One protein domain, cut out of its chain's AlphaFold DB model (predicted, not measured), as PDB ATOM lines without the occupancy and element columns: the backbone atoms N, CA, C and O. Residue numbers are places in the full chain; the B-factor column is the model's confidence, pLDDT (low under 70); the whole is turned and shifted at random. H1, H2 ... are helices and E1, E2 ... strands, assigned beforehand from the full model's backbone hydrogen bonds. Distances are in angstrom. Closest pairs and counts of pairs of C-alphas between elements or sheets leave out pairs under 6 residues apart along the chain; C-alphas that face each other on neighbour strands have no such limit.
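AT A GLANCE: This is residues 8 to 194 of the 354 residues of an uncharacterized protein of Botryotinia fuckeliana (strain B05.10) (UniProt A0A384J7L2). With little regular structure, this is a body mostly of loops, with H3 near its middle, H5 packed steeply on it and H1, H4, H6 and H7 farther out. The 187 printed residues have seven named helices and one strand, in order H1 E1 H2 H3 H4 H5 H6 H7; named elements hold 57, mostly helix. It is compact, radius of gyration of the C-alphas 16.2 A, spanning 47 by 44 by 27 A.

HOW THE PARTS SIT: H1 (residues 8 to 11) touches no helix. E1 (14 to 16) pairs with no named strand. H2 (25 to 33) and H3 (44 to 55) only just touch, with 3 pairs of C-alphas within 8 A, closest Tyr 25 and Ala 53, 7.0 A. H4 (109 to 114) touches no helix. H3, with residues 49 to 53 alone, touches H5 (131 to 140), closest C-alphas Leu 49 and Leu 139, 6.4 A. H6 (159 to 167) is close to but not clearly touching H2. H7 (191 to 194) touches no helix. Every O i to N i+4 pair is within hydrogen-bond range in H2, H3, H5 and H6; H4 has 0 of 2, but 2 of 3 O i to N i+3.

IN THESE COORDINATES: H1 begins at C-alpha 8 (183.186, 175.318, 193.940). H3 measures 16.2 A. H7 ends at C-alpha 194 (189.074, 174.055, 186.761).

THE WHOLE: The printed part has no cut. Links from H3 onward are long. Residues 108 to 111 and 183 to 194 have pLDDT under 70.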
ATOM      1  N   ALA A   8     184.301 174.438 193.582       78.31
ATOM      2  CA  ALA A   8     183.186 175.318 193.940       78.31
ATOM      3  C   ALA A   8     183.349 175.871 195.372       78.31
ATOM      4  O   ALA A   8     183.241 177.075 195.587       78.31
ATOM      5  N   GLU A   9     183.744 175.022 196.332       83.19
ATOM      6  CA  GLU A   9     184.145 175.455 197.680       83.19
ATOM      7  C   GLU A   9     185.413 176.331 197.697       83.19
ATOM      8  O   GLU A   9     185.713 176.887 198.749       83.19
ATOM      9  N   LEU A  10     186.191 176.422 196.609       82.75
ATOM     10  CA  LEU A  10     187.356 177.313 196.499       82.75
ATOM     11  C   LEU A  10     186.993 178.650 195.853       82.75
ATOM     12  O   LEU A  10     187.398 179.682 196.372       82.75
ATOM     13  N   ALA A  11     186.198 178.651 194.782       80.44
ATOM     14  CA  ALA A  11     185.687 179.866 194.145       80.44
ATOM     15  C   ALA A  11     184.753 180.664 195.079       80.44
ATOM     16  O   ALA A  11     184.746 181.886 195.043       80.44
ATOM     17  N   ALA A  12     184.019 179.979 195.964       84.19
ATOM     18  CA  ALA A  12     183.158 180.606 196.969       84.19
ATOM     19  C   ALA A  12     183.894 181.097 198.239       84.19
ATOM     20  O   ALA A  12     183.250 181.630 199.143       84.19
ATOM     21  N   ARG A  13     185.218 180.905 198.359       87.81
ATOM     22  CA  ARG A  13     185.995 181.436 199.497       87.81
ATOM     23  C   ARG A  13     186.289 182.914 199.325       87.81
ATOM     24  O   ARG A  13     186.451 183.407 198.210       87.81
ATOM     25  N   ARG A  14     186.440 183.595 200.455       90.44
ATOM     26  CA  ARG A  14     186.991 184.944 200.492       90.44
ATOM     27  C   ARG A  14     188.521 184.894 200.471       90.44
ATOM     28  O   ARG A  14     189.119 183.857 200.769       90.44
ATOM     29  N   ILE A  15     189.135 185.999 200.070       91.88
ATOM     30  CA  ILE A  15     190.572 186.250 200.152       91.88
ATOM     31  C   ILE A  15     190.827 187.087 201.405       91.88
ATOM     32  O   ILE A  15     190.134 188.074 201.646       91.88
ATOM     33  N   TRP A  16     191.837 186.711 202.183       94.69
ATOM     34  CA  TRP A  16     192.386 187.533 203.250       94.69
ATOM     35  C   TRP A  16     193.821 187.929 202.904       94.69
ATOM     36  O   TRP A  16     194.728 187.090 202.871       94.69
ATOM     37  N   ASP A  17     193.999 189.218 202.622       94.88
ATOM     38  CA  ASP A  17     195.280 189.840 202.293       94.88
ATOM     39  C   ASP A  17     195.519 191.075 203.180       94.88
ATOM     40  O   ASP A  17     195.284 192.210 202.758       94.88
ATOM     41  N   PRO A  18     195.923 190.885 204.449       95.00
ATOM     42  CA  PRO A  18     196.266 192.002 205.316       95.00
ATOM     43  C   PRO A  18     197.539 192.689 204.805       95.00
ATOM     44  O   PRO A  18     198.545 192.029 204.533       95.00
ATOM     45  N   LYS A  19     197.512 194.027 204.715       95.44
ATOM     46  CA  LYS A  19     198.665 194.843 204.298       95.44
ATOM     47  C   LYS A  19     199.926 194.462 205.104       95.44
ATOM     48  O   LYS A  19     199.843 194.326 206.328       95.44
ATOM     49  N   PRO A  20     201.107 194.340 204.463       96.62
ATOM     50  CA  PRO A  20     202.351 194.032 205.150       96.62
ATOM     51  C   PRO A  20     202.590 194.912 206.381       96.62
ATOM     52  O   PRO A  20     202.505 196.137 206.317       96.62
ATOM     53  N   GLY A  21     202.865 194.257 207.509       96.19
ATOM     54  CA  GLY A  21     203.128 194.900 208.795       96.19
ATOM     55  C   GLY A  21     201.916 195.426 209.578       96.19
ATOM     56  O   GLY A  21     202.132 196.055 210.607       96.19
ATOM     57  N   THR A  22     200.660 195.186 209.169       96.81
ATOM     58  CA  THR A  22     199.490 195.636 209.965       96.81
ATOM     59  C   THR A  22     198.970 194.610 210.976       96.81
ATOM     60  O   THR A  22     198.329 195.001 211.953       96.81
ATOM     61  N   ILE A  23     199.251 193.315 210.785       96.69
ATOM     62  CA  ILE A  23     198.738 192.220 211.625       96.69
ATOM     63  C   ILE A  23     199.835 191.535 212.450       96.69
ATOM     64  O   ILE A  23     200.848 191.089 211.917       96.69
ATOM     65  N   HIS A  24     199.610 191.416 213.763       97.75
ATOM     66  CA  HIS A  24     200.477 190.661 214.667       97.75
ATOM     67  C   HIS A  24     200.179 189.156 214.540       97.75
ATOM     68  O   HIS A  24     199.017 188.746 214.509       97.75
ATOM     69  N   TYR A  25     201.206 188.302 214.514       97.88
ATOM     70  CA  TYR A  25     201.025 186.867 214.240       97.88
ATOM     71  C   TYR A  25     200.076 186.147 215.230       97.88
ATOM     72  O   TYR A  25     199.367 185.216 214.840       97.88
ATOM     73  N   ARG A  26     200.019 186.589 216.500       97.44
ATOM     74  CA  ARG A  26     199.070 186.052 217.499       97.44
ATOM     75  C   ARG A  26     197.622 186.430 217.212       97.44
ATOM     76  O   ARG A  26     196.755 185.598 217.455       97.44
ATOM     77  N   ASP A  27     197.362 187.626 216.675       97.31
ATOM     78  CA  ASP A  27     196.004 188.030 216.285       97.31
ATOM     79  C   ASP A  27     195.501 187.074 215.194       97.31
ATOM     80  O   ASP A  27     194.431 186.487 215.328       97.31
ATOM     81  N   ALA A  28     196.329 186.813 214.171       96.94
ATOM     82  CA  ALA A  28     196.016 185.865 213.099       96.94
ATOM     83  C   ALA A  28     195.731 184.441 213.611       96.94
ATOM     84  O   ALA A  28     194.776 183.800 213.172       96.94
ATOM     85  N   ILE A  29     196.524 183.952 214.566       96.88
ATOM     86  CA  ILE A  29     196.304 182.641 215.192       96.88
ATOM     87  C   ILE A  29     195.019 182.617 216.030       96.88
ATOM     88  O   ILE A  29     194.298 181.622 215.993       96.88
ATOM     89  N   ASN A  30     194.709 183.686 216.765       96.44
ATOM     90  CA  ASN A  30     193.495 183.760 217.576       96.44
ATOM     91  C   ASN A  30     192.233 183.835 216.706       96.44
ATOM     92  O   ASN A  30     191.298 183.082 216.969       96.44
ATOM     93  N   TYR A  31     192.243 184.614 215.617       95.88
ATOM     94  CA  TYR A  31     191.183 184.571 214.603       95.88
ATOM     95  C   TYR A  31     190.958 183.136 214.093       95.88
ATOM     96  O   TYR A  31     189.829 182.651 214.081       95.88
ATOM     97  N   ALA A  32     192.032 182.414 213.747       95.12
ATOM     98  CA  ALA A  32     191.926 181.040 213.256       95.12
ATOM     99  C   ALA A  32     191.435 180.032 214.315       95.12
ATOM    100  O   ALA A  32     190.791 179.045 213.950       95.12
ATOM    101  N   LYS A  33     191.697 180.266 215.610       95.25
ATOM    102  CA  LYS A  33     191.136 179.477 216.727       95.25
ATOM    103  C   LYS A  33     189.624 179.689 216.867       95.25
ATOM    104  O   LYS A  33     188.906 178.709 217.045       95.25
ATOM    105  N   ASP A  34     189.146 180.918 216.660       93.81
ATOM    106  CA  ASP A  34     187.717 181.260 216.534       93.81
ATOM    107  C   ASP A  34     187.122 180.920 215.148       93.81
ATOM    108  O   ASP A  34     185.999 181.298 214.819       93.81
ATOM    109  N   GLY A  35     187.868 180.211 214.292       92.19
ATOM    110  CA  GLY A  35     187.446 179.796 212.952       92.19
ATOM    111  C   GLY A  35     187.373 180.904 211.897       92.19
ATOM    112  O   GLY A  35     187.199 180.588 210.715       92.19
ATOM    113  N   MET A  36     187.572 182.168 212.281       93.00
ATOM    114  CA  MET A  36     187.709 183.304 211.367       93.00
ATOM    115  C   MET A  36     188.932 183.098 210.468       93.00
ATOM    116  O   MET A  36     189.984 182.649 210.921       93.00
ATOM    117  N   TYR A  37     188.785 183.378 209.171       92.81
ATOM    118  CA  TYR A  37     189.804 183.186 208.124       92.81
ATOM    119  C   TYR A  37     190.364 181.751 207.938       92.81
ATOM    120  O   TYR A  37     190.990 181.467 206.918       92.81
ATOM    121  N   ALA A  38     190.117 180.796 208.844       92.62
ATOM    122  CA  ALA A  38     190.704 179.446 208.818       92.62
ATOM    123  C   ALA A  38     190.332 178.617 207.567       92.62
ATOM    124  O   ALA A  38     191.029 177.664 207.193       92.62
ATOM    125  N   LYS A  39     189.225 178.988 206.908       90.94
ATOM    126  CA  LYS A  39     188.756 178.434 205.630       90.94
ATOM    127  C   LYS A  39     188.931 179.385 204.436       90.94
ATOM    128  O   LYS A  39     188.667 178.939 203.324       90.94
ATOM    129  N   ASP A  40     189.406 180.612 204.609       91.94
ATOM    130  CA  ASP A  40     189.612 181.546 203.495       91.94
ATOM    131  C   ASP A  40     190.869 181.200 202.672       91.94
ATOM    132  O   ASP A  40     191.671 180.323 203.021       91.94
ATOM    133  N   LEU A  41     191.014 181.858 201.522       91.88
ATOM    134  CA  LEU A  41     192.266 181.911 200.777       91.88
ATOM    135  C   LEU A  41     193.145 182.982 201.429       91.88
ATOM    136  O   LEU A  41     192.720 184.126 201.526       91.88
ATOM    137  N   ILE A  42     194.360 182.644 201.857       94.38
ATOM    138  CA  ILE A  42     195.290 183.638 202.415       94.38
ATOM    139  C   ILE A  42     196.365 184.028 201.400       94.38
ATOM    140  O   ILE A  42     196.825 183.178 200.629       94.38
ATOM    141  N   SER A  43     196.775 185.295 201.412       95.44
ATOM    142  CA  SER A  43     197.812 185.810 200.514       95.44
ATOM    143  C   SER A  43     199.190 185.182 200.737       95.44
ATOM    144  O   SER A  43     199.441 184.507 201.741       95.44
ATOM    145  N   ASP A  44     200.104 185.378 199.785       96.31
ATOM    146  CA  ASP A  44     201.497 184.937 199.931       96.31
ATOM    147  C   ASP A  44     202.207 185.659 201.085       96.31
ATOM    148  O   ASP A  44     202.982 185.017 201.799       96.31
ATOM    149  N   TYR A  45     201.873 186.931 201.337       97.44
ATOM    150  CA  TYR A  45     202.295 187.659 202.532       97.44
ATOM    151  C   TYR A  45     201.932 186.898 203.814       97.44
ATOM    152  O   TYR A  45     202.801 186.581 204.629       97.44
ATOM    153  N   LEU A  46     200.657 186.540 203.981       97.19
ATOM    154  CA  LEU A  46     200.191 185.865 205.190       97.19
ATOM    155  C   LEU A  46     200.685 184.406 205.281       97.19
ATOM    156  O   LEU A  46     200.959 183.915 206.377       97.19
ATOM    157  N   GLN A  47     200.890 183.718 204.151       97.19
ATOM    158  CA  GLN A  47     201.592 182.428 204.137       97.19
ATOM    159  C   GLN A  47     203.023 182.575 204.674       97.19
ATOM    160  O   GLN A  47     203.429 181.804 205.544       97.19
ATOM    161  N   GLY A  48     203.768 183.573 204.191       97.44
ATOM    162  CA  GLY A  48     205.126 183.877 204.636       97.44
ATOM    163  C   GLY A  48     205.202 184.260 206.113       97.44
ATOM    164  O   GLY A  48     206.066 183.751 206.824       97.44
ATOM    165  N   LEU A  49     204.241 185.045 206.609       97.94
ATOM    166  CA  LEU A  49     204.106 185.397 208.024       97.94
ATOM    167  C   LEU A  49     203.953 184.155 208.921       97.94
ATOM    168  O   LEU A  49     204.655 184.012 209.923       97.94
ATOM    169  N   LEU A  50     203.067 183.229 208.547       97.88
ATOM    170  CA  LEU A  50     202.826 181.996 209.303       97.88
ATOM    171  C   LEU A  50     204.015 181.025 209.237       97.88
ATOM    172  O   LEU A  50     204.273 180.302 210.201       97.88
ATOM    173  N   ILE A  51     204.748 181.015 208.118       97.19
ATOM    174  CA  ILE A  51     206.000 180.261 207.960       97.19
ATOM    175  C   ILE A  51     207.088 180.861 208.855       97.19
ATOM    176  O   ILE A  51     207.714 180.115 209.608       97.19
ATOM    177  N   LEU A  52     207.264 182.187 208.839       97.25
ATOM    178  CA  LEU A  52     208.216 182.898 209.692       97.25
ATOM    179  C   LEU A  52     207.952 182.582 211.166       97.25
ATOM    180  O   LEU A  52     208.846 182.074 211.832       97.25
ATOM    181  N   ALA A  53     206.712 182.768 211.634       97.31
ATOM    182  CA  ALA A  53     206.305 182.488 213.014       97.31
ATOM    183  C   ALA A  53     206.649 181.056 213.471       97.31
ATOM    184  O   ALA A  53     206.975 180.829 214.639       97.31
ATOM    185  N   LYS A  54     206.590 180.089 212.547       96.31
ATOM    186  CA  LYS A  54     206.908 178.674 212.774       96.31
ATOM    187  C   LYS A  54     208.417 178.394 212.756       96.31
ATOM    188  O   LYS A  54     208.885 177.648 213.613       96.31
ATOM    189  N   GLU A  55     209.191 178.982 211.841       95.62
ATOM    190  CA  GLU A  55     210.659 178.829 211.809       95.62
ATOM    191  C   GLU A  55     211.332 179.536 213.001       95.62
ATOM    192  O   GLU A  55     212.227 178.974 213.634       95.62
ATOM    193  N   THR A  56     210.840 180.716 213.395       95.44
ATOM    194  CA  THR A  56     211.297 181.447 214.593       95.44
ATOM    195  C   THR A  56     210.747 180.875 215.904       95.44
ATOM    196  O   THR A  56     211.047 181.407 216.969       95.44
ATOM    197  N   LYS A  57     209.935 179.805 215.854       95.75
ATOM    198  CA  LYS A  57     209.309 179.133 217.015       95.75
ATOM    199  C   LYS A  57     208.391 180.033 217.862       95.75
ATOM    200  O   LYS A  57     208.104 179.708 219.011       95.75
ATOM    201  N   HIS A  58     207.905 181.139 217.297       96.38
ATOM    202  CA  HIS A  58     206.941 182.030 217.947       96.38
ATOM    203  C   HIS A  58     205.504 181.477 217.912       96.38
ATOM    204  O   HIS A  58     204.693 181.856 218.758       96.38
ATOM    205  N   ALA A  59     205.206 180.565 216.981       96.62
ATOM    206  CA  ALA A  59     203.938 179.848 216.845       96.62
ATOM    207  C   ALA A  59     204.148 178.334 216.706       96.62
ATOM    208  O   ALA A  59     205.155 177.877 216.154       96.62
ATOM    209  N   LEU A  60     203.175 177.531 217.149       96.50
ATOM    210  CA  LEU A  60     203.226 176.080 216.989       96.50
ATOM    211  C   LEU A  60     202.767 175.649 215.587       96.50
ATOM    212  O   LEU A  60     201.814 176.180 215.021       96.50
ATOM    213  N   VAL A  61     203.380 174.585 215.056       96.06
ATOM    214  CA  VAL A  61     203.081 174.013 213.720       96.06
ATOM    215  C   VAL A  61     201.597 173.645 213.532       96.06
ATOM    216  O   VAL A  61     201.118 173.563 212.400       96.06
ATOM    217  N   TRP A  62     200.858 173.403 214.620       95.31
ATOM    218  CA  TRP A  62     199.419 173.134 214.556       95.31
ATOM    219  C   TRP A  62     198.556 174.399 214.518       95.31
ATOM    220  O   TRP A  62     197.490 174.343 213.917       95.31
ATOM    221  N   GLU A  63     199.010 175.515 215.096       96.31
ATOM    222  CA  GLU A  63     198.288 176.794 215.126       96.31
ATOM    223  C   GLU A  63     198.301 177.441 213.741       96.31
ATOM    224  O   GLU A  63     197.251 177.675 213.150       96.31
ATOM    225  N   CYS A  64     199.483 177.579 213.137       96.12
ATOM    226  CA  CYS A  64     199.602 177.944 211.722       96.12
ATOM    227  C   CYS A  64     198.955 176.893 210.791       96.12
ATOM    228  O   CYS A  64     198.589 177.193 209.657       96.12
ATOM    229  N   GLY A  65     198.788 175.656 211.273       93.38
ATOM    230  CA  GLY A  65     198.083 174.573 210.586       93.38
ATOM    231  C   GLY A  65     196.551 174.678 210.600       93.38
ATOM    232  O   GLY A  65     195.909 173.901 209.891       93.38
ATOM    233  N   LEU A  66     195.962 175.617 211.355       93.75
ATOM    234  CA  LEU A  66     194.516 175.883 211.341       93.75
ATOM    235  C   LEU A  66     194.059 176.499 210.007       93.75
ATOM    236  O   LEU A  66     192.923 176.276 209.591       93.75
ATOM    237  N   PHE A  67     194.955 177.190 209.292       94.00
ATOM    238  CA  PHE A  67     194.734 177.709 207.938       94.00
ATOM    239  C   PHE A  67     194.736 176.567 206.911       94.00
ATOM    240  O   PHE A  67     195.762 176.200 206.331       94.00
ATOM    241  N   GLN A  68     193.562 175.967 206.699       88.38
ATOM    242  CA  GLN A  68     193.441 174.653 206.058       88.38
ATOM    243  C   GLN A  68     193.771 174.633 204.558       88.38
ATOM    244  O   GLN A  68     194.044 173.562 204.001       88.38
ATOM    245  N   TRP A  69     193.682 175.779 203.874       87.38
ATOM    246  CA  TRP A  69     193.892 175.843 202.428       87.38
ATOM    247  C   TRP A  69     195.366 175.829 201.996       87.38
ATOM    248  O   TRP A  69     195.752 174.861 201.336       87.38
ATOM    249  N   PRO A  70     196.208 176.821 202.340       89.62
ATOM    250  CA  PRO A  70     197.593 176.898 201.856       89.62
ATOM    251  C   PRO A  70     198.445 175.695 202.271       89.62
ATOM    252  O   PRO A  70     199.335 175.283 201.529       89.62
ATOM    253  N   PHE A  71     198.169 175.102 203.435       91.12
ATOM    254  CA  PHE A  71     199.013 174.077 204.035       91.12
ATOM    255  C   PHE A  71     198.401 172.672 203.967       91.12
ATOM    256  O   PHE A  71     197.189 172.471 203.875       91.12
ATOM    257  N   VAL A  72     199.272 171.667 204.047       87.81
ATOM    258  CA  VAL A  72     198.926 170.284 204.401       87.81
ATOM    259  C   VAL A  72     199.574 169.912 205.745       87.81
ATOM    260  O   VAL A  72     200.276 170.723 206.350       87.81
ATOM    261  N   LYS A  73     199.336 168.688 206.244       83.25
ATOM    262  CA  LYS A  73     199.832 168.218 207.554       83.25
ATOM    263  C   LYS A  73     201.320 168.559 207.755       83.25
ATOM    264  O   LYS A  73     202.170 168.056 207.023       83.25
ATOM    265  N   GLY A  74     201.612 169.355 208.787       85.12
ATOM    266  CA  GLY A  74     202.970 169.796 209.126       85.12
ATOM    267  C   GLY A  74     203.427 171.083 208.426       85.12
ATOM    268  O   GLY A  74     204.616 171.208 208.153       85.12
ATOM    269  N   MET A  75     202.509 172.008 208.111       89.69
ATOM    270  CA  MET A  75     202.784 173.313 207.475       89.69
ATOM    271  C   MET A  75     203.436 173.280 206.079       89.69
ATOM    272  O   MET A  75     203.834 174.316 205.553       89.69
ATOM    273  N   LYS A  76     203.529 172.116 205.430       90.25
ATOM    274  CA  LYS A  76     204.046 172.032 204.055       90.25
ATOM    275  C   LYS A  76     203.074 172.702 203.090       90.25
ATOM    276  O   LYS A  76     201.871 172.442 203.173       90.25
ATOM    277  N   ILE A  77     203.575 173.523 202.171       89.69
ATOM    278  CA  ILE A  77     202.710 174.261 201.240       89.69
ATOM    279  C   ILE A  77     202.071 173.294 200.231       89.69
ATOM    280  O   ILE A  77     202.707 172.376 199.697       89.69
ATOM    281  N   ARG A  78     200.779 173.483 199.961       88.88
ATOM    282  CA  ARG A  78     200.004 172.702 198.999       88.88
ATOM    283  C   ARG A  78     200.465 173.022 197.575       88.88
ATOM    284  O   ARG A  78     200.343 174.142 197.092       88.88
ATOM    285  N   LYS A  79     200.972 172.011 196.863       86.62
ATOM    286  CA  LYS A  79     201.417 172.180 195.470       86.62
ATOM    287  C   LYS A  79     200.255 172.568 194.555       86.62
ATOM    288  O   LYS A  79     199.210 171.921 194.585       86.62
ATOM    289  N   GLY A  80     200.485 173.560 193.696       82.06
ATOM    290  CA  GLY A  80     199.503 174.024 192.715       82.06
ATOM    291  C   GLY A  80     198.443 174.979 193.266       82.06
ATOM    292  O   GLY A  80     197.445 175.191 192.582       82.06
ATOM    293  N   ILE A  81     198.638 175.555 194.459       85.88
ATOM    294  CA  ILE A  81     197.911 176.775 194.824       85.88
ATOM    295  C   ILE A  81     198.466 177.960 194.002       85.88
ATOM    296  O   ILE A  81     199.683 178.040 193.808       85.88
ATOM    297  N   PRO A  82     197.601 178.853 193.496       87.00
ATOM    298  CA  PRO A  82     197.999 180.091 192.836       87.00
ATOM    299  C   PRO A  82     198.617 181.058 193.849       87.00
ATOM    300  O   PRO A  82     198.620 180.789 195.051       87.00
ATOM    301  N   HIS A  83     199.169 182.158 193.358       89.50
ATOM    302  CA  HIS A  83     199.711 183.245 194.168       89.50
ATOM    303  C   HIS A  83     198.642 184.338 194.276       89.50
ATOM    304  O   HIS A  83     197.899 184.547 193.320       89.50
ATOM    305  N   ILE A  84     198.490 184.930 195.461       90.94
ATOM    306  CA  ILE A  84     197.344 185.780 195.824       90.94
ATOM    307  C   ILE A  84     197.851 186.939 196.686       90.94
ATOM    308  O   ILE A  84     198.693 186.705 197.559       90.94
ATOM    309  N   GLY A  85     197.306 188.141 196.490       92.31
ATOM    310  CA  GLY A  85     197.522 189.293 197.370       92.31
ATOM    311  C   GLY A  85     198.964 189.805 197.403       92.31
ATOM    312  O   GLY A  85     199.686 189.698 196.416       92.31
ATOM    313  N   GLN A  86     199.408 190.358 198.531       94.06
ATOM    314  CA  GLN A  86     200.745 190.943 198.652       94.06
ATOM    315  C   GLN A  86     201.878 189.890 198.670       94.06
ATOM    316  O   GLN A  86     201.676 188.762 199.137       94.06
ATOM    317  N   PRO A  87     203.092 190.241 198.192       95.25
ATOM    318  CA  PRO A  87     204.287 189.408 198.323       95.25
ATOM    319  C   PRO A  87     204.784 189.315 199.774       95.25
ATOM    320  O   PRO A  87     204.520 190.189 200.599       95.25
ATOM    321  N   PHE A  88     205.600 188.298 200.063       97.06
ATOM    322  CA  PHE A  88     206.404 188.223 201.284       97.06
ATOM    323  C   PHE A  88     207.882 188.500 200.975       97.06
ATOM    324  O   PHE A  88     208.555 187.702 200.314       97.06
ATOM    325  N   THR A  89     208.384 189.640 201.445       96.88
ATOM    326  CA  THR A  89     209.756 190.114 201.222       96.88
ATOM    327  C   THR A  89     210.654 189.892 202.437       96.88
ATOM    328  O   THR A  89     210.179 189.831 203.570       96.88
ATOM    329  N   GLY A  90     211.960 189.756 202.206       97.12
ATOM    330  CA  GLY A  90     212.987 189.659 203.238       97.12
ATOM    331  C   GLY A  90     213.451 191.020 203.781       97.12
ATOM    332  O   GLY A  90     212.991 192.070 203.326       97.12
ATOM    333  N   PRO A  91     214.384 191.024 204.753       97.75
ATOM    334  CA  PRO A  91     214.986 192.233 205.329       97.75
ATOM    335  C   PRO A  91     215.925 192.979 204.359       97.75
ATOM    336  O   PRO A  91     216.430 194.051 204.692       97.75
ATOM    337  N   ASP A  92     216.150 192.397 203.181       96.81
ATOM    338  CA  ASP A  92     216.798 192.944 201.987       96.81
ATOM    339  C   ASP A  92     215.793 193.567 200.990       96.81
ATOM    340  O   ASP A  92     216.193 194.051 199.934       96.81
ATOM    341  N   GLY A  93     214.489 193.522 201.289       95.44
ATOM    342  CA  GLY A  93     213.403 193.992 200.423       95.44
ATOM    343  C   GLY A  93     213.011 193.031 199.291       95.44
ATOM    344  O   GLY A  93     212.015 193.278 198.611       95.44
ATOM    345  N   LYS A  94     213.736 191.923 199.095       96.00
ATOM    346  CA  LYS A  94     213.570 191.010 197.950       96.00
ATOM    347  C   LYS A  94     212.607 189.870 198.273       96.00
ATOM    348  O   LYS A  94     212.372 189.553 199.437       96.00
ATOM    349  N   ILE A  95     212.005 189.246 197.262       95.50
ATOM    350  CA  ILE A  95     210.929 188.262 197.481       95.50
ATOM    351  C   ILE A  95     211.498 186.927 197.973       95.50
ATOM    352  O   ILE A  95     212.405 186.362 197.364       95.50
ATOM    353  N   LEU A  96     210.943 186.395 199.063       96.25
ATOM    354  CA  LEU A  96     211.411 185.152 199.676       96.25
ATOM    355  C   LEU A  96     210.866 183.897 198.974       96.25
ATOM    356  O   LEU A  96     209.756 183.873 198.432       96.25
ATOM    357  N   GLN A  97     211.638 182.810 199.055       94.69
ATOM    358  CA  GLN A  97     211.253 181.478 198.585       94.69
ATOM    359  C   GLN A  97     211.189 180.481 199.757       94.69
ATOM    360  O   GLN A  97     212.037 180.495 200.650       94.69
ATOM    361  N   TYR A  98     210.209 179.571 199.751       94.31
ATOM    362  CA  TYR A  98     210.081 178.488 200.736       94.31
ATOM    363  C   TYR A  98     209.693 177.156 200.074       94.31
ATOM    364  O   TYR A  98     208.740 177.094 199.298       94.31
ATOM    365  N   GLU A  99     210.434 176.077 200.363       91.19
ATOM    366  CA  GLU A  99     210.265 174.730 199.764       91.19
ATOM    367  C   GLU A  99     210.112 174.746 198.211       91.19
ATOM    368  O   GLU A  99     209.461 173.879 197.622       91.19
ATOM    369  N   GLY A 100     210.719 175.735 197.534       89.00
ATOM    370  CA  GLY A 100     210.660 175.947 196.079       89.00
ATOM    371  C   GLY A 100     209.497 176.820 195.572       89.00
ATOM    372  O   GLY A 100     209.457 177.129 194.382       89.00
ATOM    373  N   ARG A 101     208.567 177.255 196.433       92.06
ATOM    374  CA  ARG A 101     207.545 178.266 196.101       92.06
ATOM    375  C   ARG A 101     208.098 179.667 196.355       92.06
ATOM    376  O   ARG A 101     208.541 179.948 197.463       92.06
ATOM    377  N   ILE A 102     208.026 180.538 195.353       93.12
ATOM    378  CA  ILE A 102     208.294 181.979 195.481       93.12
ATOM    379  C   ILE A 102     207.051 182.645 196.088       93.12
ATOM    380  O   ILE A 102     205.946 182.359 195.637       93.12
ATOM    381  N   LEU A 103     207.193 183.512 197.089       94.75
ATOM    382  CA  LEU A 103     206.065 184.184 197.748       94.75
ATOM    383  C   LEU A 103     205.788 185.562 197.118       94.75
ATOM    384  O   LEU A 103     205.854 186.586 197.792       94.75
ATOM    385  N   HIS A 104     205.539 185.601 195.804       93.25
ATOM    386  CA  HIS A 104     205.447 186.854 195.038       93.25
ATOM    387  C   HIS A 104     204.068 187.532 195.045       93.25
ATOM    388  O   HIS A 104     203.966 188.657 194.553       93.25
ATOM    389  N   GLY A 105     203.028 186.886 195.582       91.31
ATOM    390  CA  GLY A 105     201.675 187.449 195.593       91.31
ATOM    391  C   GLY A 105     201.009 187.473 194.213       91.31
ATOM    392  O   GLY A 105     201.490 186.861 193.259       91.31
ATOM    393  N   GLU A 106     199.883 188.163 194.092       83.56
ATOM    394  CA  GLU A 106     199.216 188.385 192.810       83.56
ATOM    395  C   GLU A 106     200.015 189.420 192.003       83.56
ATOM    396  O   GLU A 106     200.079 190.601 192.344       83.56
ATOM    397  N   ARG A 107     200.699 188.944 190.960       74.25
ATOM    398  CA  ARG A 107     201.512 189.737 190.031       74.25
ATOM    399  C   ARG A 107     201.276 189.253 188.610       74.25
ATOM    400  O   ARG A 107     200.936 188.087 188.401       74.25
ATOM    401  N   ASP A 108     201.505 190.148 187.658       69.44
ATOM    402  CA  ASP A 108     201.471 189.839 186.234       69.44
ATOM    403  C   ASP A 108     202.446 188.683 185.892       69.44
ATOM    404  O   ASP A 108     203.597 188.716 186.350       69.44
ATOM    405  N   PRO A 109     202.029 187.657 185.121       69.12
ATOM    406  CA  PRO A 109     202.917 186.618 184.606       69.12
ATOM    407  C   PRO A 109     204.174 187.141 183.898       69.12
ATOM    408  O   PRO A 109     205.227 186.517 184.032       69.12
ATOM    409  N   ASP A 110     204.101 188.279 183.208       68.12
ATOM    410  CA  ASP A 110     205.238 188.845 182.474       68.12
ATOM    411  C   ASP A 110     206.187 189.626 183.402       68.12
ATOM    412  O   ASP A 110     207.372 189.778 183.112       68.12
ATOM    413  N   ALA A 111     205.733 190.012 184.601       69.38
ATOM    414  CA  ALA A 111     206.609 190.538 185.648       69.38
ATOM    415  C   ALA A 111     207.441 189.443 186.352       69.38
ATOM    416  O   ALA A 111     208.333 189.764 187.143       69.38
ATOM    417  N   LEU A 112     207.181 188.151 186.089       73.69
ATOM    418  CA  LEU A 112     207.873 187.037 186.752       73.69
ATOM    419  C   LEU A 112     209.362 186.934 186.377       73.69
ATOM    420  O   LEU A 112     210.162 186.498 187.204       73.69
ATOM    421  N   SER A 113     209.749 187.350 185.166       73.88
ATOM    422  CA  SER A 113     211.148 187.382 184.703       73.88
ATOM    423  C   SER A 113     212.001 188.441 185.404       73.88
ATOM    424  O   SER A 113     213.222 188.310 185.436       73.88
ATOM    425  N   HIS A 114     211.366 189.462 185.982       77.62
ATOM    426  CA  HIS A 114     212.016 190.603 186.632       77.62
ATOM    427  C   HIS A 114     211.886 190.562 188.166       77.62
ATOM    428  O   HIS A 114     212.119 191.562 188.843       77.62
ATOM    429  N   LEU A 115     211.504 189.414 188.743       83.25
ATOM    430  CA  LEU A 115     211.440 189.258 190.196       83.25
ATOM    431  C   LEU A 115     212.834 189.130 190.805       83.25
ATOM    432  O   LEU A 115     213.469 188.077 190.737       83.25
ATOM    433  N   GLU A 116     213.253 190.171 191.517       88.75
ATOM    434  CA  GLU A 116     214.359 190.068 192.458       88.75
ATOM    435  C   GLU A 116     213.986 189.144 193.626       88.75
ATOM    436  O   GLU A 116     213.230 189.496 194.539       88.75
ATOM    437  N   LEU A 117     214.523 187.924 193.575       93.56
ATOM    438  CA  LEU A 117     214.431 186.948 194.651       93.56
ATOM    439  C   LEU A 117     215.510 187.220 195.700       93.56
ATOM    440  O   LEU A 117     216.653 187.536 195.371       93.56
ATOM    441  N   SER A 118     215.152 187.059 196.971       95.25
ATOM    442  CA  SER A 118     216.122 187.111 198.060       95.25
ATOM    443  C   SER A 118     217.026 185.872 198.019       95.25
ATOM    444  O   SER A 118     216.513 184.754 197.904       95.25
ATOM    445  N   PRO A 119     218.357 186.016 198.174       95.06
ATOM    446  CA  PRO A 119     219.251 184.881 198.398       95.06
ATOM    447  C   PRO A 119     219.097 184.284 199.811       95.06
ATOM    448  O   PRO A 119     219.675 183.238 200.105       95.06
ATOM    449  N   LEU A 120     218.347 184.940 200.707       95.38
ATOM    450  CA  LEU A 120     218.150 184.506 202.085       95.38
ATOM    451  C   LEU A 120     217.065 183.426 202.166       95.38
ATOM    452  O   LEU A 120     215.926 183.619 201.747       95.38
ATOM    453  N   THR A 121     217.375 182.303 202.814       94.75
ATOM    454  CA  THR A 121     216.332 181.386 203.294       94.75
ATOM    455  C   THR A 121     215.804 181.835 204.656       94.75
ATOM    456  O   THR A 121     216.526 182.454 205.439       94.75
ATOM    457  N   PHE A 122     214.585 181.415 205.016       94.19
ATOM    458  CA  PHE A 122     214.018 181.594 206.366       94.19
ATOM    459  C   PHE A 122     214.922 181.063 207.503       94.19
ATOM    460  O   PHE A 122     214.755 181.462 208.651       94.19
ATOM    461  N   GLN A 123     215.886 180.183 207.204       91.69
ATOM    462  CA  GLN A 123     216.857 179.677 208.178       91.69
ATOM    463  C   GLN A 123     218.087 180.582 208.326       91.69
ATOM    464  O   GLN A 123     218.691 180.592 209.391       91.69
ATOM    465  N   GLN A 124     218.451 181.358 207.301       93.94
ATOM    466  CA  GLN A 124     219.630 182.240 207.286       93.94
ATOM    467  C   GLN A 124     219.288 183.713 207.558       93.94
ATOM    468  O   GLN A 124     220.147 184.460 208.021       93.94
ATOM    469  N   ILE A 125     218.035 184.107 207.311       95.88
ATOM    470  CA  ILE A 125     217.495 185.476 207.391       95.88
ATOM    471  C   ILE A 125     217.822 186.220 208.697       95.88
ATOM    472  O   ILE A 125     217.964 187.439 208.688       95.88
ATOM    473  N   HIS A 126     218.014 185.486 209.799       96.50
ATOM    474  CA  HIS A 126     218.342 186.030 211.117       96.50
ATOM    475  C   HIS A 126     219.728 186.692 211.216       96.50
ATOM    476  O   HIS A 126     219.988 187.399 212.185       96.50
ATOM    477  N   ASN A 127     220.605 186.470 210.230       96.06
ATOM    478  CA  ASN A 127     221.952 187.049 210.169       96.06
ATOM    479  C   ASN A 127     222.006 188.386 209.408       96.06
ATOM    480  O   ASN A 127     223.055 189.021 209.364       96.06
ATOM    481  N   HIS A 128     220.905 188.816 208.784       97.44
ATOM    482  CA  HIS A 128     220.859 190.082 208.055       97.44
ATOM    483  C   HIS A 128     220.797 191.271 209.037       97.44
ATOM    484  O   HIS A 128     220.012 191.203 209.983       97.44
ATOM    485  N   PRO A 129     221.529 192.385 208.829       97.94
ATOM    486  CA  PRO A 129     221.548 193.512 209.774       97.94
ATOM    487  C   PRO A 129     220.144 194.066 210.072       97.94
ATOM    488  O   PRO A 129     219.765 194.223 211.232       97.94
ATOM    489  N   ASN A 130     219.314 194.240 209.038       98.00
ATOM    490  CA  ASN A 130     217.942 194.747 209.183       98.00
ATOM    491  C   ASN A 130     216.951 193.726 209.790       98.00
ATOM    492  O   ASN A 130     215.772 194.048 209.942       98.00
ATOM    493  N   TYR A 131     217.379 192.498 210.123       97.81
ATOM    494  CA  TYR A 131     216.480 191.416 210.552       97.81
ATOM    495  C   TYR A 131     215.613 191.794 211.755       97.81
ATOM    496  O   TYR A 131     214.432 191.467 211.760       97.81
ATOM    497  N   ARG A 132     216.155 192.498 212.759       97.25
ATOM    498  CA  ARG A 132     215.389 192.874 213.964       97.25
ATOM    499  C   ARG A 132     214.223 193.811 213.632       97.25
ATOM    500  O   ARG A 132     213.102 193.545 214.054       97.25
ATOM    501  N   THR A 133     214.475 194.854 212.843       97.56
ATOM    502  CA  THR A 133     213.459 195.828 212.411       97.56
ATOM    503  C   THR A 133     212.421 195.172 211.502       97.56
ATOM    504  O   THR A 133     211.223 195.302 211.733       97.56
ATOM    505  N   TRP A 134     212.875 194.380 210.527       97.81
ATOM    506  CA  TRP A 134     212.010 193.616 209.625       97.81
ATOM    507  C   TRP A 134     211.124 192.609 210.377       97.81
ATOM    508  O   TRP A 134     209.925 192.525 210.118       97.81
ATOM    509  N   LEU A 135     211.678 191.891 211.361       97.56
ATOM    510  CA  LEU A 135     210.939 190.966 212.222       97.56
ATOM    511  C   LEU A 135     209.885 191.710 213.055       97.56
ATOM    512  O   LEU A 135     208.743 191.260 213.125       97.56
ATOM    513  N   ALA A 136     210.243 192.855 213.646       97.62
ATOM    514  CA  ALA A 136     209.308 193.688 214.398       97.62
ATOM    515  C   ALA A 136     208.151 194.184 213.519       97.62
ATOM    516  O   ALA A 136     206.991 194.047 213.908       97.62
ATOM    517  N   THR A 137     208.441 194.662 212.306       97.50
ATOM    518  CA  THR A 137     207.415 195.075 211.341       97.50
ATOM    519  C   THR A 137     206.535 193.904 210.915       97.50
ATOM    520  O   THR A 137     205.324 193.966 211.096       97.50
ATOM    521  N   HIS A 138     207.098 192.822 210.377       97.00
ATOM    522  CA  HIS A 138     206.281 191.781 209.751       97.00
ATOM    523  C   HIS A 138     205.657 190.799 210.737       97.00
ATOM    524  O   HIS A 138     204.481 190.477 210.584       97.00
ATOM    525  N   LEU A 139     206.403 190.323 211.741       97.56
ATOM    526  CA  LEU A 139     205.895 189.328 212.691       97.56
ATOM    527  C   LEU A 139     205.064 189.967 213.811       97.56
ATOM    528  O   LEU A 139     204.061 189.383 214.240       97.56
ATOM    529  N   PHE A 140     205.468 191.157 214.271       97.81
ATOM    530  CA  PHE A 140     204.848 191.836 215.411       97.81
ATOM    531  C   PHE A 140     204.063 193.115 215.057       97.81
ATOM    532  O   PHE A 140     203.558 193.772 215.963       97.81
ATOM    533  N   ALA A 141     203.911 193.481 213.780       97.25
ATOM    534  CA  ALA A 141     203.202 194.699 213.352       97.25
ATOM    535  C   ALA A 141     203.698 195.997 214.033       97.25
ATOM    536  O   ALA A 141     202.907 196.878 214.366       97.25
ATOM    537  N   ASN A 142     205.010 196.081 214.294       97.44
ATOM    538  CA  ASN A 142     205.683 197.120 215.091       97.44
ATOM    539  C   ASN A 142     205.165 197.275 216.540       97.44
ATOM    540  O   ASN A 142     205.395 198.297 217.183       97.44
ATOM    541  N   ARG A 143     204.502 196.246 217.082       96.31
ATOM    542  CA  ARG A 143     204.067 196.149 218.486       96.31
ATOM    543  C   ARG A 143     205.056 195.298 219.296       96.31
ATOM    544  O   ARG A 143     205.972 194.685 218.748       96.31
ATOM    545  N   THR A 144     204.866 195.222 220.615       94.38
ATOM    546  CA  THR A 144     205.632 194.285 221.454       94.38
ATOM    547  C   THR A 144     205.266 192.835 221.113       94.38
ATOM    548  O   THR A 144     204.139 192.549 220.718       94.38
ATOM    549  N   SER A 145     206.183 191.884 221.312       90.81
ATOM    550  CA  SER A 145     205.976 190.463 220.964       90.81
ATOM    551  C   SER A 145     204.876 189.750 221.771       90.81
ATOM    552  O   SER A 145     204.505 188.616 221.450       90.81
ATOM    553  N   ASN A 146     204.368 190.400 222.824       91.56
ATOM    554  CA  ASN A 146     203.230 189.967 223.630       91.56
ATOM    555  C   ASN A 146     201.948 190.771 223.364       91.56
ATOM    556  O   ASN A 146     200.915 190.420 223.932       91.56
ATOM    557  N   ALA A 147     201.985 191.798 222.509       92.50
ATOM    558  CA  ALA A 147     200.797 192.546 222.132       92.50
ATOM    559  C   ALA A 147     199.790 191.628 221.427       92.50
ATOM    560  O   ALA A 147     200.116 190.895 220.491       92.50
ATOM    561  N   ILE A 148     198.549 191.676 221.893       93.25
ATOM    562  CA  ILE A 148     197.404 191.004 221.290       93.25
ATOM    563  C   ILE A 148     196.309 192.061 221.216       93.25
ATOM    564  O   ILE A 148     196.029 192.736 222.202       93.25
ATOM    565  N   THR A 149     195.721 192.222 220.039       94.62
ATOM    566  CA  THR A 149     194.564 193.094 219.810       94.62
ATOM    567  C   THR A 149     193.306 192.257 219.585       94.62
ATOM    568  O   THR A 149     192.209 192.702 219.912       94.62
ATOM    569  N   TYR A 150     193.449 191.014 219.108       94.75
ATOM    570  CA  TYR A 150     192.350 190.058 219.016       94.75
ATOM    571  C   TYR A 150     192.532 188.878 219.977       94.75
ATOM    572  O   TYR A 150     193.372 187.996 219.774       94.75
ATOM    573  N   HIS A 151     191.710 188.843 221.025       93.81
ATOM    574  CA  HIS A 151     191.633 187.723 221.960       93.81
ATOM    575  C   HIS A 151     190.664 186.650 221.450       93.81
ATOM    576  O   HIS A 151     189.549 186.966 221.045       93.81
ATOM    577  N   ASN A 152     191.104 185.389 221.527       91.50
ATOM    578  CA  ASN A 152     190.323 184.184 221.237       91.50
ATOM    579  C   ASN A 152     189.039 184.154 222.090       91.50
ATOM    580  O   ASN A 152     189.114 183.983 223.309       91.50
ATOM    581  N   ARG A 153     187.885 184.345 221.449       92.06
ATOM    582  CA  ARG A 153     186.571 184.542 222.080       92.06
ATOM    583  C   ARG A 153     185.953 183.240 222.572       92.06
ATOM    584  O   ARG A 153     185.245 183.248 223.573       92.06
ATOM    585  N   LEU A 154     186.218 182.129 221.887       90.44
ATOM    586  CA  LEU A 154     185.705 180.803 222.238       90.44
ATOM    587  C   LEU A 154     186.611 180.055 223.237       90.44
ATOM    588  O   LEU A 154     186.312 178.926 223.622       90.44
ATOM    589  N   GLY A 155     187.750 180.639 223.626       92.44
ATOM    590  CA  GLY A 155     188.735 180.035 224.530       92.44
ATOM    591  C   GLY A 155     189.454 178.801 223.964       92.44
ATOM    592  O   GLY A 155     190.219 178.141 224.678       92.44
ATOM    593  N   LEU A 156     189.243 178.468 222.684       92.50
ATOM    594  CA  LEU A 156     189.694 177.218 222.071       92.50
ATOM    595  C   LEU A 156     191.218 177.203 221.902       92.50
ATOM    596  O   LEU A 156     191.761 177.772 220.960       92.50
ATOM    597  N   ASN A 157     191.919 176.537 222.820       93.75
ATOM    598  CA  ASN A 157     193.385 176.435 222.806       93.75
ATOM    599  C   ASN A 157     193.916 175.003 222.612       93.75
ATOM    600  O   ASN A 157     195.125 174.794 222.545       93.75
ATOM    601  N   ASN A 158     193.032 174.012 222.456       95.19
ATOM    602  CA  ASN A 158     193.406 172.653 222.060       95.19
ATOM    603  C   ASN A 158     193.205 172.465 220.549       95.19
ATOM    604  O   ASN A 158     192.103 172.678 220.037       95.19
ATOM    605  N   LYS A 159     194.246 171.982 219.859       94.19
ATOM    606  CA  LYS A 159     194.226 171.599 218.438       94.19
ATOM    607  C   LYS A 159     192.974 170.826 218.023       94.19
ATOM    608  O   LYS A 159     192.414 171.128 216.977       94.19
ATOM    609  N   ILE A 160     192.566 169.821 218.802       94.75
ATOM    610  CA  ILE A 160     191.447 168.936 218.451       94.75
ATOM    611  C   ILE A 160     190.136 169.723 218.440       94.75
ATOM    612  O   ILE A 160     189.396 169.637 217.466       94.75
ATOM    613  N   ALA A 161     189.898 170.548 219.464       94.88
ATOM    614  CA  ALA A 161     188.702 171.380 219.557       94.88
ATOM    615  C   ALA A 161     188.661 172.450 218.449       94.88
ATOM    616  O   ALA A 161     187.622 172.642 217.827       94.88
ATOM    617  N   CYS A 162     189.805 173.071 218.129       94.50
ATOM    618  CA  CYS A 162     189.915 174.009 217.004       94.50
ATOM    619  C   CYS A 162     189.631 173.303 215.665       94.50
ATOM    620  O   CYS A 162     188.802 173.753 214.881       94.50
ATOM    621  N   GLU A 163     190.279 172.162 215.397       92.25
ATOM    622  CA  GLU A 163     190.043 171.385 214.174       92.25
ATOM    623  C   GLU A 163     188.598 170.874 214.082       92.25
ATOM    624  O   GLU A 163     188.067 170.812 212.976       92.25
ATOM    625  N   GLN A 164     187.943 170.529 215.193       93.00
ATOM    626  CA  GLN A 164     186.520 170.176 215.212       93.00
ATOM    627  C   GLN A 164     185.654 171.393 214.862       93.00
ATOM    628  O   GLN A 164     184.957 171.349 213.849       93.00
ATOM    629  N   PHE A 165     185.774 172.492 215.612       93.56
ATOM    630  CA  PHE A 165     184.987 173.714 215.415       93.56
ATOM    631  C   PHE A 165     185.120 174.291 213.998       93.56
ATOM    632  O   PHE A 165     184.118 174.605 213.362       93.56
ATOM    633  N   ILE A 166     186.343 174.368 213.456       91.94
ATOM    634  CA  ILE A 166     186.577 174.863 212.090       91.94
ATOM    635  C   ILE A 166     185.915 173.946 211.056       91.94
ATOM    636  O   ILE A 166     185.413 174.431 210.042       91.94
ATOM    637  N   ASN A 167     185.945 172.622 211.247       90.06
ATOM    638  CA  ASN A 167     185.417 171.670 210.263       90.06
ATOM    639  C   ASN A 167     183.897 171.478 210.336       90.06
ATOM    640  O   ASN A 167     183.314 171.120 209.311       90.06
ATOM    641  N   ASP A 168     183.277 171.755 211.480       90.62
ATOM    642  CA  ASP A 168     181.837 171.645 211.708       90.62
ATOM    643  C   ASP A 168     181.018 172.433 210.646       90.62
ATOM    644  O   ASP A 168     181.318 173.600 210.349       90.62
ATOM    645  N   PRO A 169     180.002 171.815 210.005       84.81
ATOM    646  CA  PRO A 169     179.122 172.515 209.075       84.81
ATOM    647  C   PRO A 169     178.166 173.492 209.779       84.81
ATOM    648  O   PRO A 169     177.840 174.515 209.181       84.81
ATOM    649  N   THR A 170     177.768 173.220 211.024       86.25
ATOM    650  CA  THR A 170     176.844 174.021 211.848       86.25
ATOM    651  C   THR A 170     177.525 175.178 212.577       86.25
ATOM    652  O   THR A 170     176.865 176.169 212.879       86.25
ATOM    653  N   SER A 171     178.847 175.100 212.786       84.00
ATOM    654  CA  SER A 171     179.636 176.188 213.378       84.00
ATOM    655  C   SER A 171     179.365 177.534 212.676       84.00
ATOM    656  O   SER A 171     179.386 177.582 211.429       84.00
ATOM    657  N   PRO A 172     179.135 178.626 213.440       74.94
ATOM    658  CA  PRO A 172     179.013 179.969 212.897       74.94
ATOM    659  C   PRO A 172     180.378 180.403 212.359       74.94
ATOM    660  O   PRO A 172     181.242 180.890 213.085       74.94
ATOM    661  N   LYS A 173     180.573 180.208 211.052       70.81
ATOM    662  CA  LYS A 173     181.790 180.589 210.327       70.81
ATOM    663  C   LYS A 173     181.832 182.108 210.219       70.81
ATOM    664  O   LYS A 173     181.378 182.673 209.227       70.81
ATOM    665  N   ALA A 174     182.330 182.745 211.273       71.81
ATOM    666  CA  ALA A 174     182.517 184.179 211.336       71.81
ATOM    667  C   ALA A 174     183.420 184.621 210.174       71.81
ATOM    668  O   ALA A 174     184.608 184.300 210.115       71.81
ATOM    669  N   ILE A 175     182.817 185.324 209.217       78.94
ATOM    670  CA  ILE A 175     183.533 185.999 208.141       78.94
ATOM    671  C   ILE A 175     184.367 187.100 208.794       78.94
ATOM    672  O   ILE A 175     183.855 187.852 209.625       78.94
ATOM    673  N   GLY A 176     185.653 187.174 208.456       80.12
ATOM    674  CA  GLY A 176     186.514 188.214 208.996       80.12
ATOM    675  C   GLY A 176     186.186 189.585 208.402       80.12
ATOM    676  O   GLY A 176     185.750 189.653 207.249       80.12
ATOM    677  N   PRO A 177     186.385 190.685 209.154       82.38
ATOM    678  CA  PRO A 177     186.122 192.036 208.652       82.38
ATOM    679  C   PRO A 177     186.906 192.346 207.368       82.38
ATOM    680  O   PRO A 177     186.382 193.011 206.479       82.38
ATOM    681  N   ASP A 178     188.114 191.791 207.233       85.56
ATOM    682  CA  ASP A 178     189.011 192.013 206.096       85.56
ATOM    683  C   ASP A 178     188.881 190.926 205.002       85.56
ATOM    684  O   ASP A 178     189.660 190.906 204.049       85.56
ATOM    685  N   SER A 179     187.932 189.985 205.130       84.88
ATOM    686  CA  SER A 179     187.714 188.904 204.156       84.88
ATOM    687  C   SER A 179     187.048 189.460 202.885       84.88
ATOM    688  O   SER A 179     185.823 189.618 202.830       84.88
ATOM    689  N   GLN A 180     187.819 189.711 201.828       87.88
ATOM    690  CA  GLN A 180     187.326 190.203 200.534       87.88
ATOM    691  C   GLN A 180     186.719 189.075 199.686       87.88
ATOM    692  O   GLN A 180     187.170 187.935 199.737       87.88
ATOM    693  N   ALA A 181     185.699 189.355 198.874       83.12
ATOM    694  CA  ALA A 181     185.203 188.367 197.910       83.12
ATOM    695  C   ALA A 181     186.214 188.152 196.764       83.12
ATOM    696  O   ALA A 181     186.892 189.092 196.357       83.12
ATOM    697  N   GLN A 182     186.261 186.944 196.189       75.19
ATOM    698  CA  GLN A 182     186.805 186.759 194.837       75.19
ATOM    699  C   GLN A 182     185.873 187.479 193.853       75.19
ATOM    700  O   GLN A 182     184.871 186.909 193.423       75.19
ATOM    701  N   GLY A 183     186.170 188.747 193.553       63.97
ATOM    702  CA  GLY A 183     185.424 189.530 192.567       63.97
ATOM    703  C   GLY A 183     185.461 188.863 191.192       63.97
ATOM    704  O   GLY A 183     186.380 188.102 190.895       63.97
ATOM    705  N   ASP A 184     184.475 189.132 190.335       54.25
ATOM    706  CA  ASP A 184     184.282 188.334 189.115       54.25
ATOM    707  C   ASP A 184     185.446 188.410 188.105       54.25
ATOM    708  O   ASP A 184     185.671 187.445 187.371       54.25
ATOM    709  N   GLY A 185     186.245 189.485 188.135       49.31
ATOM    710  CA  GLY A 185     187.542 189.564 187.442       49.31
ATOM    711  C   GLY A 185     188.663 188.764 188.125       49.31
ATOM    712  O   GLY A 185     189.396 188.036 187.458       49.31
ATOM    713  N   ASN A 186     188.749 188.808 189.459       48.81
ATOM    714  CA  ASN A 186     189.756 188.114 190.279       48.81
ATOM    715  C   ASN A 186     189.247 186.763 190.815       48.81
ATOM    716  O   ASN A 186     189.552 186.351 191.940       48.81
ATOM    717  N   ARG A 187     188.496 186.014 189.998       58.00
ATOM    718  CA  ARG A 187     188.231 184.595 190.264       58.00
ATOM    719  C   ARG A 187     189.503 183.783 190.018       58.00
ATOM    720  O   ARG A 187     189.669 183.113 189.000       58.00
ATOM    721  N   VAL A 188     190.367 183.786 191.026       63.66
ATOM    722  CA  VAL A 188     191.556 182.933 191.172       63.66
ATOM    723  C   VAL A 188     191.236 181.446 190.900       63.66
ATOM    724  O   VAL A 188     192.086 180.699 190.410       63.66
ATOM    725  N   TYR A 189     189.984 181.025 191.135       63.91
ATOM    726  CA  TYR A 189     189.432 179.720 190.750       63.91
ATOM    727  C   TYR A 189     188.240 179.803 189.771       63.91
ATOM    728  O   TYR A 189     187.230 179.131 189.974       63.91
ATOM    729  N   ASN A 190     188.333 180.604 188.700       59.31
ATOM    730  CA  ASN A 190     187.279 180.666 187.676       59.31
ATOM    731  C   ASN A 190     187.144 179.353 186.873       59.31
ATOM    732  O   ASN A 190     188.044 178.507 186.872       59.31
ATOM    733  N   GLU A 191     186.040 179.191 186.137       50.59
ATOM    734  CA  GLU A 191     185.646 177.902 185.543       50.59
ATOM    735  C   GLU A 191     186.667 177.321 184.543       50.59
ATOM    736  O   GLU A 191     186.914 176.114 184.516       50.59
ATOM    737  N   PHE A 192     187.378 178.166 183.796       44.34
ATOM    738  CA  PHE A 192     188.460 177.723 182.903       44.34
ATOM    739  C   PHE A 192     189.736 177.284 183.653       44.34
ATOM    740  O   PHE A 192     190.513 176.464 183.152       44.34
ATOM    741  N   GLY A 193     189.931 177.755 184.889       51.59
ATOM    742  CA  GLY A 193     190.977 177.279 185.798       51.59
ATOM    743  C   GLY A 193     190.749 175.834 186.252       51.59
ATOM    744  O   GLY A 193     191.717 175.075 186.379       51.59
ATOM    745  N   LEU A 194     189.479 175.423 186.401       49.56
ATOM    746  CA  LEU A 194     189.074 174.055 186.761       49.56
ATOM    747  C   LEU A 194     189.731 173.036 185.833       49.56
ATOM    748  O   LEU A 194     190.460 172.152 186.285       49.56
TER     749      LEU A 194